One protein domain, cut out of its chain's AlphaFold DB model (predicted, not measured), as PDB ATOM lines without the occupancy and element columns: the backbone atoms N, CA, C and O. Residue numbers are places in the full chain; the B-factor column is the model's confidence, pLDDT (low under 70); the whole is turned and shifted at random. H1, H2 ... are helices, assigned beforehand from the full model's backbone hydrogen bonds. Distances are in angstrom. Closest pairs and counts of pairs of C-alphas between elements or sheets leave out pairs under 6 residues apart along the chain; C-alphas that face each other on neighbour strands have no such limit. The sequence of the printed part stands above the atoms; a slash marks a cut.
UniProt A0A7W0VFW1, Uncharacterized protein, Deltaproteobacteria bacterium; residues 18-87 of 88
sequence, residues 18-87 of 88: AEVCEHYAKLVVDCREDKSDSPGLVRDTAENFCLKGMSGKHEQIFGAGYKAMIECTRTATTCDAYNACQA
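What this domain is: This is residues 18 to 87 of the 88 residues of an uncharacterized protein of Deltaproteobacteria bacterium (UniProt A0A7W0VFW1). Helices H1 and H2 cross each other, and a hairpin of H4 and H5 packs on them, H4 on one end of H2 and H5 on one end of H1; little H3 lies between H2 and H4 along the chain. The printed part has 70 residues with five named helices and no named strand: all helix. It is compact, radius of gyration of the C-alphas 11.4 A, spanning 30 by 23 by 21 A.

How they stand to each other: Start at H1, residues 18 to 31, which touches H2, residues 39 to 54, at a steep tilt of 47 degrees, closest at C-alphas 25 and 43, 4.9 A. H2 touches H4, residues 64 to 73, with its residues 50 to 54 alone, closest at C-alphas 54 and 67, 5.8 A. H3, residues 59 to 62, touches no helix. H4 and H5, residues 79 to 86, form a hairpin, closest at C-alphas 69 and 85, 5.3 A. Every O i to N i+4 pair is within hydrogen-bond range in H1, H2 and H5, 5 of 6 in H4; H3 is too short.

Where its parts are: Find C-alpha 18 at (127.248, 159.424, 113.378); H1 runs 19.7 A, H2 22.5 A. H5 ends at (121.742, 145.852, 127.006).

The domain as a whole: The printed part has no cut. Residues 33 to 37, 58 to 61 and 87 are under 70.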
ATOM      1  N   ALA A  18     126.855 158.349 112.465       86.94
ATOM      2  CA  ALA A  18     127.248 159.424 113.378       86.94
ATOM      3  C   ALA A  18     126.093 159.861 114.294       86.94
ATOM      4  O   ALA A  18     126.260 159.873 115.507       86.94
ATOM      5  N   GLU A  19     124.901 160.108 113.740       89.12
ATOM      6  CA  GLU A  19     123.724 160.492 114.536       89.12
ATOM      7  C   GLU A  19     123.294 159.393 115.523       89.12
ATOM      8  O   GLU A  19     122.939 159.677 116.666       89.12
ATOM      9  N   VAL A  20     123.349 158.122 115.105       89.75
ATOM     10  CA  VAL A  20     123.008 156.977 115.970       89.75
ATOM     11  C   VAL A  20     124.015 156.854 117.111       89.75
ATOM     12  O   VAL A  20     123.630 156.606 118.253       89.75
ATOM     13  N   CYS A  21     125.298 157.054 116.820       91.94
ATOM     14  CA  CYS A  21     126.365 156.941 117.801       91.94
ATOM     15  C   CYS A  21     126.437 158.131 118.757       91.94
ATOM     16  O   CYS A  21     126.703 157.919 119.939       91.94
ATOM     17  N   GLU A  22     126.135 159.345 118.294       92.38
ATOM     18  CA  GLU A  22     125.976 160.516 119.160       92.38
ATOM     19  C   GLU A  22     124.806 160.309 120.134       92.38
ATOM     20  O   GLU A  22     124.945 160.521 121.344       92.38
ATOM     21  N   HIS A  23     123.668 159.815 119.628       93.00
ATOM     22  CA  HIS A  23     122.500 159.476 120.444       93.00
ATOM     23  C   HIS A  23     122.813 158.391 121.482       93.00
ATOM     24  O   HIS A  23     122.553 158.577 122.673       93.00
ATOM     25  N   TYR A  24     123.434 157.288 121.055       91.81
ATOM     26  CA  TYR A  24     123.885 156.218 121.946       91.81
ATOM     27  C   TYR A  24     124.824 156.748 123.037       91.81
ATOM     28  O   TYR A  24     124.615 156.483 124.219       91.81
ATOM     29  N   ALA A  25     125.832 157.540 122.668       91.19
ATOM     30  CA  ALA A  25     126.799 158.083 123.613       91.19
ATOM     31  C   ALA A  25     126.151 159.009 124.649       91.19
ATOM     32  O   ALA A  25     126.491 158.952 125.834       91.19
ATOM     33  N   LYS A  26     125.185 159.832 124.222       91.12
ATOM     34  CA  LYS A  26     124.393 160.669 125.125       91.12
ATOM     35  C   LYS A  26     123.600 159.814 126.117       91.12
ATOM     36  O   LYS A  26     123.692 160.064 127.316       91.12
ATOM     37  N   LEU A  27     122.893 158.783 125.642       90.88
ATOM     38  CA  LEU A  27     122.148 157.854 126.501       90.88
ATOM     39  C   LEU A  27     123.049 157.154 127.520       90.88
ATOM     40  O   LEU A  27     122.708 157.100 128.695       90.88
ATOM     41  N   VAL A  28     124.213 156.652 127.097       89.69
ATOM     42  CA  VAL A  28     125.185 156.000 127.990       89.69
ATOM     43  C   VAL A  28     125.605 156.946 129.113       89.69
ATOM     44  O   VAL A  28     125.627 156.555 130.280       89.69
ATOM     45  N   VAL A  29     125.929 158.194 128.769       89.25
ATOM     46  CA  VAL A  29     126.315 159.216 129.745       89.25
ATOM     47  C   VAL A  29     125.156 159.568 130.666       89.25
ATOM     48  O   VAL A  29     125.390 159.817 131.842       89.25
ATOM     49  N   ASP A  30     123.926 159.629 130.164       88.69
ATOM     50  CA  ASP A  30     122.735 159.960 130.951       88.69
ATOM     51  C   ASP A  30     122.278 158.820 131.868       88.69
ATOM     52  O   ASP A  30     121.756 159.099 132.944       88.69
ATOM     53  N   CYS A  31     122.535 157.568 131.488       87.31
ATOM     54  CA  CYS A  31     122.024 156.382 132.178       87.31
ATOM     55  C   CYS A  31     123.031 155.628 133.038       87.31
ATOM     56  O   CYS A  31     122.640 154.728 133.779       87.31
ATOM     57  N   ARG A  32     124.315 155.981 132.980       81.75
ATOM     58  CA  ARG A  32     125.289 155.480 133.950       81.75
ATOM     59  C   ARG A  32     125.112 156.203 135.285       81.75
ATOM     60  O   ARG A  32     125.258 157.421 135.358       81.75
ATOM     61  N   GLU A  33     124.796 155.427 136.325       60.62
ATOM     62  CA  GLU A  33     124.579 155.883 137.710       60.62
ATOM     63  C   GLU A  33     125.810 156.580 138.314       60.62
ATOM     64  O   GLU A  33     125.677 157.411 139.210       60.62
ATOM     65  N   ASP A  34     127.004 156.303 137.788       60.25
ATOM     66  CA  ASP A  34     128.256 156.970 138.109       60.25
ATOM     67  C   ASP A  34     128.656 157.896 136.956       60.25
ATOM     68  O   ASP A  34     129.458 157.540 136.095       60.25
ATOM     69  N   LYS A  35     128.113 159.114 136.877       59.59
ATOM     70  CA  LYS A  35     128.687 160.092 135.939       59.59
ATOM     71  C   LYS A  35     130.141 160.329 136.362       59.59
ATOM     72  O   LYS A  35     130.402 161.083 137.292       59.59
ATOM     73  N   SER A  36     131.048 159.610 135.701       57.84
ATOM     74  CA  SER A  36     132.493 159.661 135.869       57.84
ATOM     75  C   SER A  36     132.927 161.120 135.933       57.84
ATOM     76  O   SER A  36     132.329 161.952 135.247       57.84
ATOM     77  N   ASP A  37     133.991 161.436 136.674       69.31
ATOM     78  CA  ASP A  37     134.528 162.804 136.786       69.31
ATOM     79  C   ASP A  37     134.843 163.446 135.414       69.31
ATOM     80  O   ASP A  37     135.144 164.633 135.315       69.31
ATOM     81  N   SER A  38     134.780 162.671 134.322       81.69
ATOM     82  CA  SER A  38     134.923 163.124 132.939       81.69
ATOM     83  C   SER A  38     133.795 162.627 132.010       81.69
ATOM     84  O   SER A  38     134.013 161.725 131.196       81.69
ATOM     85  N   PRO A  39     132.600 163.256 132.031       81.75
ATOM     86  CA  PRO A  39     131.471 162.880 131.169       81.75
ATOM     87  C   PRO A  39     131.781 162.963 129.669       81.75
ATOM     88  O   PRO A  39     131.278 162.160 128.886       81.75
ATOM     89  N   GLY A  40     132.640 163.907 129.261       85.44
ATOM     90  CA  GLY A  40     133.083 164.027 127.868       85.44
ATOM     91  C   GLY A  40     133.867 162.801 127.394       85.44
ATOM     92  O   GLY A  40     133.625 162.301 126.304       85.44
ATOM     93  N   LEU A  41     134.727 162.249 128.252       86.62
ATOM     94  CA  LEU A  41     135.548 161.076 127.940       86.62
ATOM     95  C   LEU A  41     134.684 159.813 127.798       86.62
ATOM     96  O   LEU A  41     134.909 159.012 126.892       86.62
ATOM     97  N   VAL A  42     133.657 159.668 128.644       87.44
ATOM     98  CA  VAL A  42     132.659 158.591 128.531       87.44
ATOM     99  C   VAL A  42     131.871 158.713 127.226       87.44
ATOM    100  O   VAL A  42     131.716 157.715 126.522       87.44
ATOM    101  N   ARG A  43     131.428 159.928 126.870       89.94
ATOM    102  CA  ARG A  43     130.708 160.185 125.616       89.94
ATOM    103  C   ARG A  43     131.550 159.805 124.400       89.94
ATOM    104  O   ARG A  43     131.129 158.975 123.603       89.94
ATOM    105  N   ASP A  44     132.750 160.369 124.291       90.12
ATOM    106  CA  ASP A  44     133.611 160.181 123.121       90.12
ATOM    107  C   ASP A  44     134.022 158.703 122.972       90.12
ATOM    108  O   ASP A  44     134.097 158.167 121.865       90.12
ATOM    109  N   THR A  45     134.217 158.008 124.097       88.12
ATOM    110  CA  THR A  45     134.489 156.565 124.120       88.12
ATOM    111  C   THR A  45     133.289 155.756 123.622       88.12
ATOM    112  O   THR A  45     133.456 154.875 122.775       88.12
ATOM    113  N   ALA A  46     132.079 156.056 124.105       89.75
ATOM    114  CA  ALA A  46     130.854 155.377 123.687       89.75
ATOM    115  C   ALA A  46     130.553 155.599 122.195       89.75
ATOM    116  O   ALA A  46     130.244 154.644 121.481       89.75
ATOM    117  N   GLU A  47     130.725 156.826 121.700       92.00
ATOM    118  CA  GLU A  47     130.562 157.157 120.282       92.00
ATOM    119  C   GLU A  47     131.574 156.386 119.422       92.00
ATOM    120  O   GLU A  47     131.205 155.736 118.440       92.00
ATOM    121  N   ASN A  48     132.848 156.362 119.834       89.50
ATOM    122  CA  ASN A  48     133.897 155.638 119.119       89.50
ATOM    123  C   ASN A  48     133.630 154.127 119.066       89.50
ATOM    124  O   ASN A  48     133.818 153.500 118.017       89.50
ATOM    125  N   PHE A  49     133.182 153.536 120.178       87.00
ATOM    126  CA  PHE A  49     132.815 152.122 120.227       87.00
ATOM    127  C   PHE A  49     131.580 151.811 119.385       87.00
ATOM    128  O   PHE A  49     131.565 150.777 118.715       87.00
ATOM    129  N   CYS A  50     130.580 152.692 119.365       90.94
ATOM    130  CA  CYS A  50     129.420 152.552 118.494       90.94
ATOM    131  C   CYS A  50     129.826 152.541 117.015       90.94
ATOM    132  O   CYS A  50     129.526 151.579 116.307       90.94
ATOM    133  N   LEU A  51     130.606 153.535 116.571       88.56
ATOM    134  CA  LEU A  51     131.068 153.642 115.182       88.56
ATOM    135  C   LEU A  51     131.843 152.387 114.754       88.56
ATOM    136  O   LEU A  51     131.614 151.816 113.688       88.56
ATOM    137  N   LYS A  52     132.733 151.905 115.627       85.19
ATOM    138  CA  LYS A  52     133.520 150.683 115.412       85.19
ATOM    139  C   LYS A  52     132.684 149.398 115.414       85.19
ATOM    140  O   LYS A  52     133.002 148.468 114.664       85.19
ATOM    141  N   GLY A  53     131.659 149.328 116.261       83.75
ATOM    142  CA  GLY A  53     130.716 148.214 116.324       83.75
ATOM    143  C   GLY A  53     129.858 148.142 115.065       83.75
ATOM    144  O   GLY A  53     129.805 147.105 114.406       83.75
ATOM    145  N   MET A  54     129.274 149.272 114.666       84.19
ATOM    146  CA  MET A  54     128.452 149.387 113.459       84.19
ATOM    147  C   MET A  54     129.251 149.197 112.167       84.19
ATOM    148  O   MET A  54     128.710 148.696 111.182       84.19
ATOM    149  N   SER A  55     130.556 149.495 112.172       82.44
ATOM    150  CA  SER A  55     131.447 149.184 111.051       82.44
ATOM    151  C   SER A  55     131.872 147.706 110.978       82.44
ATOM    152  O   SER A  55     132.717 147.374 110.148       82.44
ATOM    153  N   GLY A  56     131.404 146.838 111.887       75.38
ATOM    154  CA  GLY A  56     131.769 145.413 111.953       75.38
ATOM    155  C   GLY A  56     133.206 145.133 112.415       75.38
ATOM    156  O   GLY A  56     133.644 143.988 112.447       75.38
ATOM    157  N   LYS A  57     133.970 146.162 112.810       72.31
ATOM    158  CA  LYS A  57     135.402 146.019 113.139       72.31
ATOM    159  C   LYS A  57     135.651 145.367 114.501       72.31
ATOM    160  O   LYS A  57     136.793 145.045 114.799       72.31
ATOM    161  N   HIS A  58     134.622 145.230 115.339       69.50
ATOM    162  CA  HIS A  58     134.731 144.682 116.697       69.50
ATOM    163  C   HIS A  58     133.845 143.455 116.936       69.50
ATOM    164  O   HIS A  58     133.651 143.060 118.083       69.50
ATOM    165  N   GLU A  59     133.350 142.810 115.879       66.00
ATOM    166  CA  GLU A  59     132.538 141.593 116.012       66.00
ATOM    167  C   GLU A  59     133.287 140.478 116.776       66.00
ATOM    168  O   GLU A  59     132.677 139.708 117.507       66.00
ATOM    169  N   GLN A  60     134.625 140.461 116.717       64.75
ATOM    170  CA  GLN A  60     135.479 139.528 117.470       64.75
ATOM    171  C   GLN A  60     135.629 139.863 118.968       64.75
ATOM    172  O   GLN A  60     135.983 138.986 119.747       64.75
ATOM    173  N   ILE A  61     135.402 141.120 119.368       66.94
ATOM    174  CA  ILE A  61     135.625 141.606 120.743       66.94
ATOM    175  C   ILE A  61     134.302 141.700 121.508       66.94
ATOM    176  O   ILE A  61     134.248 141.348 122.682       66.94
ATOM    177  N   PHE A  62     133.233 142.151 120.845       73.50
ATOM    178  CA  PHE A  62     131.927 142.379 121.474       73.50
ATOM    179  C   PHE A  62     130.825 141.427 120.977       73.50
ATOM    180  O   PHE A  62     129.717 141.441 121.507       73.50
ATOM    181  N   GLY A  63     131.120 140.571 119.992       73.75
ATOM    182  CA  GLY A  63     130.172 139.602 119.442       73.75
ATOM    183  C   GLY A  63     129.104 140.217 118.529       73.75
ATOM    184  O   GLY A  63     128.960 141.434 118.414       73.75
ATOM    185  N   ALA A  64     128.316 139.350 117.883       71.06
ATOM    186  CA  ALA A  64     127.248 139.756 116.963       71.06
ATOM    187  C   ALA A  64     126.102 140.525 117.658       71.06
ATOM    188  O   ALA A  64     125.477 141.395 117.051       71.06
ATOM    189  N   GLY A  65     125.856 140.254 118.947       78.50
ATOM    190  CA  GLY A  65     124.816 140.925 119.737       78.50
ATOM    191  C   GLY A  65     125.080 142.414 119.984       78.50
ATOM    192  O   GLY A  65     124.141 143.181 120.171       78.50
ATOM    193  N   TYR A  66     126.339 142.860 119.906       84.12
ATOM    194  CA  TYR A  66     126.703 144.254 120.164       84.12
ATOM    195  C   TYR A  66     126.137 145.225 119.124       84.12
ATOM    196  O   TYR A  66     125.649 146.302 119.465       84.12
ATOM    197  N   LYS A  67     126.138 144.829 117.844       85.62
ATOM    198  CA  LYS A  67     125.512 145.631 116.788       85.62
ATOM    199  C   LYS A  67     124.000 145.741 117.006       85.62
ATOM    200  O   LYS A  67     123.458 146.834 116.895       85.62
ATOM    201  N   ALA A  68     123.344 144.631 117.349       86.25
ATOM    202  CA  ALA A  68     121.906 144.606 117.611       86.25
ATOM    203  C   ALA A  68     121.526 145.481 118.816       86.25
ATOM    204  O   ALA A  68     120.537 146.208 118.757       86.25
ATOM    205  N   MET A  69     122.345 145.480 119.870       88.56
ATOM    206  CA  MET A  69     122.190 146.381 121.013       88.56
ATOM    207  C   MET A  69     122.273 147.855 120.583       88.56
ATOM    208  O   MET A  69     121.366 148.624 120.895       88.56
ATOM    209  N   ILE A  70     123.294 148.255 119.814       89.50
ATOM    210  CA  ILE A  70     123.408 149.637 119.309       89.50
ATOM    211  C   ILE A  70     122.188 150.009 118.451       89.50
ATOM    212  O   ILE A  70     121.596 151.073 118.634       89.50
ATOM    213  N   GLU A  71     121.762 149.126 117.549       87.94
ATOM    214  CA  GLU A  71     120.582 149.363 116.712       87.94
ATOM    215  C   GLU A  71     119.291 149.474 117.541       87.94
ATOM    216  O   GLU A  71     118.468 150.346 117.258       87.94
ATOM    217  N   CYS A  72     119.142 148.676 118.605       90.94
ATOM    218  CA  CYS A  72     118.040 148.784 119.567       90.94
ATOM    219  C   CYS A  72     118.031 150.153 120.261       90.94
ATOM    220  O   CYS A  72     116.986 150.796 120.373       90.94
ATOM    221  N   THR A  73     119.203 150.663 120.658       91.12
ATOM    222  CA  THR A  73     119.297 151.958 121.357       91.12
ATOM    223  C   THR A  73     118.948 153.170 120.493       91.12
ATOM    224  O   THR A  73     118.730 154.252 121.037       91.12
ATOM    225  N   ARG A  74     118.806 153.008 119.170       90.56
ATOM    226  CA  ARG A  74     118.429 154.093 118.248       90.56
ATOM    227  C   ARG A  74     117.114 154.780 118.624       90.56
ATOM    228  O   ARG A  74     116.945 155.961 118.337       90.56
ATOM    229  N   THR A  75     116.175 154.049 119.221       88.62
ATOM    230  CA  THR A  75     114.859 154.574 119.624       88.62
ATOM    231  C   THR A  75     114.701 154.701 121.135       88.62
ATOM    232  O   THR A  75     113.698 155.246 121.597       88.62
ATOM    233  N   ALA A  76     115.678 154.230 121.914       92.69
ATOM    234  CA  ALA A  76     115.668 154.398 123.356       92.69
ATOM    235  C   ALA A  76     115.796 155.887 123.703       92.69
ATOM    236  O   ALA A  76     116.597 156.609 123.120       92.69
ATOM    237  N   THR A  77     115.001 156.357 124.654       92.25
ATOM    238  CA  THR A  77     115.064 157.740 125.164       92.25
ATOM    239  C   THR A  77     115.090 157.791 126.690       92.25
ATOM    240  O   THR A  77     115.211 158.866 127.271       92.25
ATOM    241  N   THR A  78     114.996 156.630 127.342       92.56
ATOM    242  CA  THR A  78     115.018 156.463 128.795       92.56
ATOM    243  C   THR A  78     116.051 155.415 129.185       92.56
ATOM    244  O   THR A  78     116.416 154.555 128.379       92.56
ATOM    245  N   CYS A  79     116.491 155.456 130.441       90.81
ATOM    246  CA  CYS A  79     117.455 154.488 130.952       90.81
ATOM    247  C   CYS A  79     116.889 153.078 131.046       90.81
ATOM    248  O   CYS A  79     117.605 152.132 130.750       90.81
ATOM    249  N   ASP A  80     115.592 152.932 131.315       92.19
ATOM    250  CA  ASP A  80     114.927 151.629 131.267       92.19
ATOM    251  C   ASP A  80     114.936 151.039 129.850       92.19
ATOM    252  O   ASP A  80     115.267 149.868 129.672       92.19
ATOM    253  N   ALA A  81     114.634 151.850 128.828       92.00
ATOM    254  CA  ALA A  81     114.668 151.409 127.432       92.00
ATOM    255  C   ALA A  81     116.096 151.082 126.972       92.00
ATOM    256  O   ALA A  81     116.315 150.081 126.292       92.00
ATOM    257  N   TYR A  82     117.074 151.894 127.377       90.81
ATOM    258  CA  TYR A  82     118.487 151.616 127.134       90.81
ATOM    259  C   TYR A  82     118.920 150.302 127.804       90.81
ATOM    260  O   TYR A  82     119.506 149.451 127.142       90.81
ATOM    261  N   ASN A  83     118.578 150.092 129.078       89.06
ATOM    262  CA  ASN A  83     118.922 148.882 129.829       89.06
ATOM    263  C   ASN A  83     118.252 147.627 129.249       89.06
ATOM    264  O   ASN A  83     118.878 146.571 129.205       89.06
ATOM    265  N   ALA A  84     117.027 147.743 128.727       90.12
ATOM    266  CA  ALA A  84     116.361 146.655 128.012       90.12
ATOM    267  C   ALA A  84     117.101 146.245 126.722       90.12
ATOM    268  O   ALA A  84     117.075 145.073 126.363       90.12
ATOM    269  N   CYS A  85     117.801 147.175 126.058       89.25
ATOM    270  CA  CYS A  85     118.649 146.879 124.897       89.25
ATOM    271  C   CYS A  85     120.010 146.258 125.264       89.25
ATOM    272  O   CYS A  85     120.664 145.691 124.392       89.25
ATOM    273  N   GLN A  86     120.468 146.406 126.515       81.94
ATOM    274  CA  GLN A  86     121.742 145.852 127.006       81.94
ATOM    275  C   GLN A  86     121.633 144.379 127.431       81.94
ATOM    276  O   GLN A  86     122.658 143.715 127.592       81.94
ATOM    277  N   ALA A  87     120.416 143.874 127.646       57.66
ATOM    278  CA  ALA A  87     120.184 142.488 128.025       57.66
ATOM    279  C   ALA A  87     120.342 141.555 126.803       57.66
ATOM    280  O   ALA A  87     119.852 141.902 125.726       57.66
TER     281      ALA A  87